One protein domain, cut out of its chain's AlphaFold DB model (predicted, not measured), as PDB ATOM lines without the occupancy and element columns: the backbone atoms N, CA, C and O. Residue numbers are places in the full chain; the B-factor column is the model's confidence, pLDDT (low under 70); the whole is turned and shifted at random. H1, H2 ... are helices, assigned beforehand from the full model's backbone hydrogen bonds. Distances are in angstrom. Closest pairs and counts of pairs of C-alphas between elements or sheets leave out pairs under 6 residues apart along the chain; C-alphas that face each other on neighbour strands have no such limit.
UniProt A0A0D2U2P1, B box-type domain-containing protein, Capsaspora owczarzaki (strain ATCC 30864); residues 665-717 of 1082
ATOM      1  N   TRP A 665     -18.101   7.280  -7.538       78.81
ATOM      2  CA  TRP A 665     -17.633   6.060  -6.859       78.81
ATOM      3  C   TRP A 665     -17.322   6.303  -5.372       78.81
ATOM      4  O   TRP A 665     -17.686   5.494  -4.527       78.81
ATOM      5  N   SER A 666     -16.710   7.443  -5.028       77.38
ATOM      6  CA  SER A 666     -16.458   7.827  -3.633       77.38
ATOM      7  C   SER A 666     -17.748   8.061  -2.841       77.38
ATOM      8  O   SER A 666     -17.858   7.573  -1.720       77.38
ATOM      9  N   GLY A 667     -18.740   8.734  -3.436       83.31
ATOM     10  CA  GLY A 667     -20.060   8.909  -2.825       83.31
ATOM     11  C   GLY A 667     -20.784   7.579  -2.621       83.31
ATOM     12  O   GLY A 667     -21.318   7.345  -1.549       83.31
ATOM     13  N   LEU A 668     -20.713   6.668  -3.598       88.19
ATOM     14  CA  LEU A 668     -21.355   5.357  -3.537       88.19
ATOM     15  C   LEU A 668     -20.786   4.507  -2.394       88.19
ATOM     16  O   LEU A 668     -21.542   3.833  -1.707       88.19
ATOM     17  N   ILE A 669     -19.473   4.552  -2.154       89.44
ATOM     18  CA  ILE A 669     -18.868   3.851  -1.012       89.44
ATOM     19  C   ILE A 669     -19.289   4.480   0.327       89.44
ATOM     20  O   ILE A 669     -19.558   3.735   1.265       89.44
ATOM     21  N   ASP A 670     -19.402   5.810   0.420       89.50
ATOM     22  CA  ASP A 670     -19.876   6.488   1.639       89.50
ATOM     23  C   ASP A 670     -21.365   6.204   1.924       89.50
ATOM     24  O   ASP A 670     -21.732   5.876   3.053       89.50
ATOM     25  N   ASP A 671     -22.200   6.227   0.877       90.38
ATOM     26  CA  ASP A 671     -23.612   5.832   0.893       90.38
ATOM     27  C   ASP A 671     -23.791   4.393   1.407       90.38
ATOM     28  O   ASP A 671     -24.563   4.147   2.334       90.38
ATOM     29  N   LEU A 672     -23.053   3.437   0.829       93.88
ATOM     30  CA  LEU A 672     -23.146   2.016   1.179       93.88
ATOM     31  C   LEU A 672     -22.582   1.728   2.573       93.88
ATOM     32  O   LEU A 672     -23.117   0.879   3.280       93.88
ATOM     33  N   ALA A 673     -21.533   2.436   2.997       93.00
ATOM     34  CA  ALA A 673     -21.024   2.347   4.361       93.00
ATOM     35  C   ALA A 673     -22.029   2.906   5.383       93.00
ATOM     36  O   ALA A 673     -22.175   2.355   6.474       93.00
ATOM     37  N   SER A 674     -22.764   3.963   5.019       93.31
ATOM     38  CA  SER A 674     -23.855   4.502   5.834       93.31
ATOM     39  C   SER A 674     -25.040   3.529   5.907       93.31
ATOM     40  O   SER A 674     -25.601   3.345   6.984       93.31
ATOM     41  N   GLU A 675     -25.403   2.865   4.801       91.56
ATOM     42  CA  GLU A 675     -26.429   1.805   4.777       91.56
ATOM     43  C   GLU A 675     -25.992   0.567   5.586       91.56
ATOM     44  O   GLU A 675     -26.815  -0.064   6.246       91.56
ATOM     45  N   ALA A 676     -24.689   0.267   5.617       92.88
ATOM     46  CA  ALA A 676     -24.086  -0.777   6.447       92.88
ATOM     47  C   ALA A 676     -23.945  -0.403   7.943       92.88
ATOM     48  O   ALA A 676     -23.445  -1.211   8.726       92.88
ATOM     49  N   GLY A 677     -24.370   0.800   8.353       93.00
ATOM     50  CA  GLY A 677     -24.367   1.245   9.752       93.00
ATOM     51  C   GLY A 677     -23.009   1.696  10.305       93.00
ATOM     52  O   GLY A 677     -22.870   1.804  11.523       93.00
ATOM     53  N   MET A 678     -22.020   1.960   9.445       94.69
ATOM     54  CA  MET A 678     -20.666   2.360   9.854       94.69
ATOM     55  C   MET A 678     -20.616   3.813  10.360       94.69
ATOM     56  O   MET A 678     -21.308   4.697   9.837       94.69
ATOM     57  N   THR A 679     -19.778   4.086  11.365       94.12
ATOM     58  CA  THR A 679     -19.699   5.416  11.997       94.12
ATOM     59  C   THR A 679     -19.077   6.472  11.074       94.12
ATOM     60  O   THR A 679     -18.489   6.165  10.036       94.12
ATOM     61  N   ALA A 680     -19.190   7.755  11.436       91.19
ATOM     62  CA  ALA A 680     -18.572   8.839  10.666       91.19
ATOM     63  C   ALA A 680     -17.035   8.720  10.627       91.19
ATOM     64  O   ALA A 680     -16.412   9.008   9.606       91.19
ATOM     65  N   GLU A 681     -16.432   8.244  11.715       90.50
ATOM     66  CA  GLU A 681     -14.997   8.003  11.857       90.50
ATOM     67  C   GLU A 681     -14.550   6.828  10.978       90.50
ATOM     68  O   GLU A 681     -13.569   6.942  10.243       90.50
ATOM     69  N   GLU A 682     -15.299   5.721  10.992       90.75
ATOM     70  CA  GLU A 682     -15.039   4.556  10.138       90.75
ATOM     71  C   GLU A 682     -15.160   4.918   8.652       90.75
ATOM     72  O   GLU A 682     -14.276   4.593   7.857       90.75
ATOM     73  N   ARG A 683     -16.204   5.666   8.275       90.88
ATOM     74  CA  ARG A 683     -16.384   6.169   6.906       90.88
ATOM     75  C   ARG A 683     -15.281   7.134   6.483       90.88
ATOM     76  O   ARG A 683     -14.806   7.049   5.351       90.88
ATOM     77  N   HIS A 684     -14.791   7.983   7.384       87.69
ATOM     78  CA  HIS A 684     -13.632   8.823   7.087       87.69
ATOM     79  C   HIS A 684     -12.353   7.992   6.870       87.69
ATOM     80  O   HIS A 684     -11.576   8.288   5.964       87.69
ATOM     81  N   VAL A 685     -12.160   6.891   7.607       88.94
ATOM     82  CA  VAL A 685     -11.063   5.943   7.340       88.94
ATOM     83  C   VAL A 685     -11.213   5.282   5.961       88.94
ATOM     84  O   VAL A 685     -10.223   5.210   5.227       88.94
ATOM     85  N   LEU A 686     -12.424   4.884   5.542       87.38
ATOM     86  CA  LEU A 686     -12.672   4.328   4.197       87.38
ATOM     87  C   LEU A 686     -12.279   5.285   3.058       87.38
ATOM     88  O   LEU A 686     -11.844   4.818   2.003       87.38
ATOM     89  N   GLN A 687     -12.393   6.601   3.269       82.38
ATOM     90  CA  GLN A 687     -11.992   7.639   2.305       82.38
ATOM     91  C   GLN A 687     -10.461   7.739   2.131       82.38
ATOM     92  O   GLN A 687      -9.997   8.300   1.141       82.38
ATOM     93  N   THR A 688      -9.668   7.180   3.057       85.38
ATOM     94  CA  THR A 688      -8.193   7.127   2.964       85.38
ATOM     95  C   THR A 688      -7.656   5.866   2.276       85.38
ATOM     96  O   THR A 688      -6.472   5.797   1.941       85.38
ATOM     97  N   MET A 689      -8.510   4.860   2.068       84.25
ATOM     98  CA  MET A 689      -8.160   3.573   1.464       84.25
ATOM     99  C   MET A 689      -8.298   3.596  -0.069       84.25
ATOM    100  O   MET A 689      -8.888   4.501  -0.657       84.25
ATOM    101  N   ASN A 690      -7.763   2.574  -0.747       85.38
ATOM    102  CA  ASN A 690      -8.092   2.348  -2.154       85.38
ATOM    103  C   ASN A 690      -9.551   1.877  -2.274       85.38
ATOM    104  O   ASN A 690      -9.980   1.000  -1.531       85.38
ATOM    105  N   TYR A 691     -10.280   2.406  -3.258       82.94
ATOM    106  CA  TYR A 691     -11.721   2.197  -3.404       82.94
ATOM    107  C   TYR A 691     -12.163   0.722  -3.510       82.94
ATOM    108  O   TYR A 691     -13.264   0.398  -3.066       82.94
ATOM    109  N   LEU A 692     -11.320  -0.178  -4.038       87.38
ATOM    110  CA  LEU A 692     -11.596  -1.623  -4.109       87.38
ATOM    111  C   LEU A 692     -11.465  -2.329  -2.750       87.38
ATOM    112  O   LEU A 692     -12.093  -3.368  -2.532       87.38
ATOM    113  N   ASP A 693     -10.640  -1.775  -1.858       88.25
ATOM    114  CA  ASP A 693     -10.458  -2.248  -0.485       88.25
ATOM    115  C   ASP A 693     -11.526  -1.639   0.428       88.25
ATOM    116  O   ASP A 693     -12.132  -2.366   1.212       88.25
ATOM    117  N   SER A 694     -11.854  -0.349   0.259       90.12
ATOM    118  CA  SER A 694     -12.987   0.295   0.939       90.12
ATOM    119  C   SER A 694     -14.292  -0.461   0.664       90.12
ATOM    120  O   SER A 694     -15.018  -0.794   1.597       90.12
ATOM    121  N   ALA A 695     -14.545  -0.825  -0.601       90.88
ATOM    122  CA  ALA A 695     -15.686  -1.654  -0.993       90.88
ATOM    123  C   ALA A 695     -15.712  -3.013  -0.276       90.88
ATOM    124  O   ALA A 695     -16.776  -3.461   0.144       90.88
ATOM    125  N   ARG A 696     -14.550  -3.654  -0.082       91.94
ATOM    126  CA  ARG A 696     -14.449  -4.924   0.651       91.94
ATOM    127  C   ARG A 696     -14.687  -4.758   2.153       91.94
ATOM    128  O   ARG A 696     -15.261  -5.650   2.769       91.94
ATOM    129  N   VAL A 697     -14.285  -3.641   2.760       92.69
ATOM    130  CA  VAL A 697     -14.631  -3.373   4.164       92.69
ATOM    131  C   VAL A 697     -16.146  -3.205   4.306       92.69
ATOM    132  O   VAL A 697     -16.732  -3.846   5.175       92.69
ATOM    133  N   VAL A 698     -16.800  -2.444   3.422       93.62
ATOM    134  CA  VAL A 698     -18.269  -2.293   3.430       93.62
ATOM    135  C   VAL A 698     -18.980  -3.630   3.182       93.62
ATOM    136  O   VAL A 698     -19.950  -3.936   3.870       93.62
ATOM    137  N   GLU A 699     -18.464  -4.477   2.281       94.69
ATOM    138  CA  GLU A 699     -18.987  -5.830   2.029       94.69
ATOM    139  C   GLU A 699     -19.117  -6.662   3.316       94.69
ATOM    140  O   GLU A 699     -20.126  -7.334   3.530       94.69
ATOM    141  N   LEU A 700     -18.101  -6.600   4.183       92.31
ATOM    142  CA  LEU A 700     -18.053  -7.359   5.433       92.31
ATOM    143  C   LEU A 700     -19.045  -6.841   6.486       92.31
ATOM    144  O   LEU A 700     -19.480  -7.628   7.325       92.31
ATOM    145  N   HIS A 701     -19.424  -5.560   6.433       92.69
ATOM    146  CA  HIS A 701     -20.407  -4.962   7.345       92.69
ATOM    147  C   HIS A 701     -21.848  -5.170   6.853       92.69
ATOM    148  O   HIS A 701     -22.721  -5.519   7.641       92.69
ATOM    149  N   ILE A 702     -22.098  -5.031   5.545       92.88
ATOM    150  CA  ILE A 702     -23.449  -5.102   4.954       92.88
ATOM    151  C   ILE A 702     -23.997  -6.537   4.793       92.88
ATOM    152  O   ILE A 702     -25.133  -6.725   4.362       92.88
ATOM    153  N   GLY A 703     -23.208  -7.561   5.139       91.12
ATOM    154  CA  GLY A 703     -23.622  -8.972   5.108       91.12
ATOM    155  C   GLY A 703     -23.156  -9.781   3.889       91.12
ATOM    156  O   GLY A 703     -23.633 -10.898   3.688       91.12
ATOM    157  N   GLY A 704     -22.206  -9.267   3.100       92.25
ATOM    158  CA  GLY A 704     -21.563  -9.983   1.993       92.25
ATOM    159  C   GLY A 704     -21.956  -9.510   0.587       92.25
ATOM    160  O   GLY A 704     -22.940  -8.794   0.394       92.25
ATOM    161  N   SER A 705     -21.179  -9.959  -0.407       91.19
ATOM    162  CA  SER A 705     -21.255  -9.606  -1.837       91.19
ATOM    163  C   SER A 705     -22.669  -9.397  -2.400       91.19
ATOM    164  O   SER A 705     -22.919  -8.371  -3.032       91.19
ATOM    165  N   LEU A 706     -23.619 -10.308  -2.153       91.50
ATOM    166  CA  LEU A 706     -24.966 -10.200  -2.731       91.50
ATOM    167  C   LEU A 706     -25.791  -9.047  -2.133       91.50
ATOM    168  O   LEU A 706     -26.523  -8.386  -2.869       91.50
ATOM    169  N   GLU A 707     -25.685  -8.777  -0.829       94.44
ATOM    170  CA  GLU A 707     -26.399  -7.649  -0.216       94.44
ATOM    171  C   GLU A 707     -25.728  -6.314  -0.549       94.44
ATOM    172  O   GLU A 707     -26.434  -5.349  -0.843       94.44
ATOM    173  N   LEU A 708     -24.391  -6.286  -0.650       94.56
ATOM    174  CA  LEU A 708     -23.648  -5.148  -1.199       94.56
ATOM    175  C   LEU A 708     -24.102  -4.826  -2.631       94.56
ATOM    176  O   LEU A 708     -24.417  -3.681  -2.944       94.56
ATOM    177  N   ALA A 709     -24.197  -5.837  -3.495       93.50
ATOM    178  CA  ALA A 709     -24.636  -5.670  -4.874       93.50
ATOM    179  C   ALA A 709     -26.098  -5.204  -4.981       93.50
ATOM    180  O   ALA A 709     -26.413  -4.319  -5.779       93.50
ATOM    181  N   LYS A 710     -27.001  -5.739  -4.149       94.62
ATOM    182  CA  LYS A 710     -28.388  -5.253  -4.060       94.62
ATOM    183  C   LYS A 710     -28.459  -3.808  -3.559       94.62
ATOM    184  O   LYS A 710     -29.297  -3.054  -4.047       94.62
ATOM    185  N   ALA A 711     -27.607  -3.414  -2.614       94.62
ATOM    186  CA  ALA A 711     -27.520  -2.041  -2.124       94.62
ATOM    187  C   ALA A 711     -27.012  -1.084  -3.219       94.62
ATOM    188  O   ALA A 711     -27.655  -0.069  -3.481       94.62
ATOM    189  N   VAL A 712     -25.966  -1.464  -3.972       94.38
ATOM    190  CA  VAL A 712     -25.535  -0.742  -5.188       94.38
ATOM    191  C   VAL A 712     -26.709  -0.588  -6.157       94.38
ATOM    192  O   VAL A 712     -27.011   0.527  -6.575       94.38
ATOM    193  N   ALA A 713     -27.406  -1.683  -6.476       94.12
ATOM    194  CA  ALA A 713     -28.531  -1.681  -7.408       94.12
ATOM    195  C   ALA A 713     -29.686  -0.764  -6.960       94.12
ATOM    196  O   ALA A 713     -30.244  -0.048  -7.792       94.12
ATOM    197  N   ARG A 714     -30.003  -0.718  -5.654       92.75
ATOM    198  CA  ARG A 714     -30.945   0.261  -5.076       92.75
ATOM    199  C   ARG A 714     -30.438   1.695  -5.250       92.75
ATOM    200  O   ARG A 714     -31.182   2.551  -5.721       92.75
ATOM    201  N   ARG A 715     -29.180   1.961  -4.881       90.75
ATOM    202  CA  ARG A 715     -28.608   3.316  -4.801       90.75
ATOM    203  C   ARG A 715     -28.386   3.982  -6.165       90.75
ATOM    204  O   ARG A 715     -28.338   5.212  -6.222       90.75
ATOM    205  N   VAL A 716     -28.284   3.192  -7.238       90.69
ATOM    206  CA  VAL A 716     -28.103   3.649  -8.635       90.69
ATOM    207  C   VAL A 716     -29.358   3.507  -9.515       90.69
ATOM    208  O   VAL A 716     -29.287   3.716 -10.728       90.69
ATOM    209  N   ALA A 717     -30.508   3.147  -8.938       88.56
ATOM    210  CA  ALA A 717     -31.768   3.041  -9.672       88.56
ATOM    211  C   ALA A 717     -32.266   4.423 -10.138       88.56
ATOM    212  O   ALA A 717     -32.343   5.366  -9.351       88.56
TER     213      ALA A 717
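What this domain is: This is residues 665 to 717 of the 1082 residues of the protein "B box-type domain-containing protein" of Capsaspora owczarzaki (strain ATCC 30864) (UniProt A0A0D2U2P1). H1 and H3 lie side by side, running the same way, and make the core of a small rounded helical body. The short H2 packs on H1 on one side, and H4 crosses H1 on the other side at nearly a right angle. The printed part has 53 residues with four named helices, in the order H1, H2, H3, H4, and no named strand; the class is all helix. It is compact, with a radius of gyration of the C-alphas of 9.8 A and spans of 25 by 19 by 18 A.

How they stand to each other: Start with H1, residues 665 to 675, the hub, which touches three other helices. With H2, residues 680 to 686, it forms a helical hairpin: they touch, closest at the C-alphas of Asp 670 and Arg 683, 6.3 A apart, at a steep tilt of 43 degrees, opposite ways. H3, residues 691 to 702, touches H1 at a shallow tilt of 14 degrees, the same way, and the closest C-alphas, of Ala 673 and Val 698, are 5.5 A apart. H2 and H3 are close but not clearly touching, with the C-alphas of Leu 686 and Ser 694 closest at 5.2 A. H4, residues 705 to 715, touches H1 about perpendicular, at 73 degrees, closest at the C-alphas of Leu 672 and Ala 711, 6.8 A. H3 and H4 touch only at the corner, through residues 698 to 702 of H3; Glu 699 and Leu 708 have the closest C-alphas, 5.7 A. H2 and H4 are apart. In H1, H2, H3 and H4 every O i to N i+4 pair is within hydrogen-bond range.

Where its parts are: Find C-alpha 665 at (-17.633, 6.060, -6.859); from there H1 runs 15.2 A to Glu 675. H2 spans 9.8 A, and H3, the longest, 16.1 A. H4 runs 15.2 A and ends at C-alpha 715, at (-28.608, 3.316, -4.801).

The domain as a whole: Look to Glu 681 and Ala 717 for the C-alphas farthest apart, 27.7 A. The printed part has no cut, and its three links are tight. The mean pLDDT of the printed part is 90.3, and no printed residue is under 70.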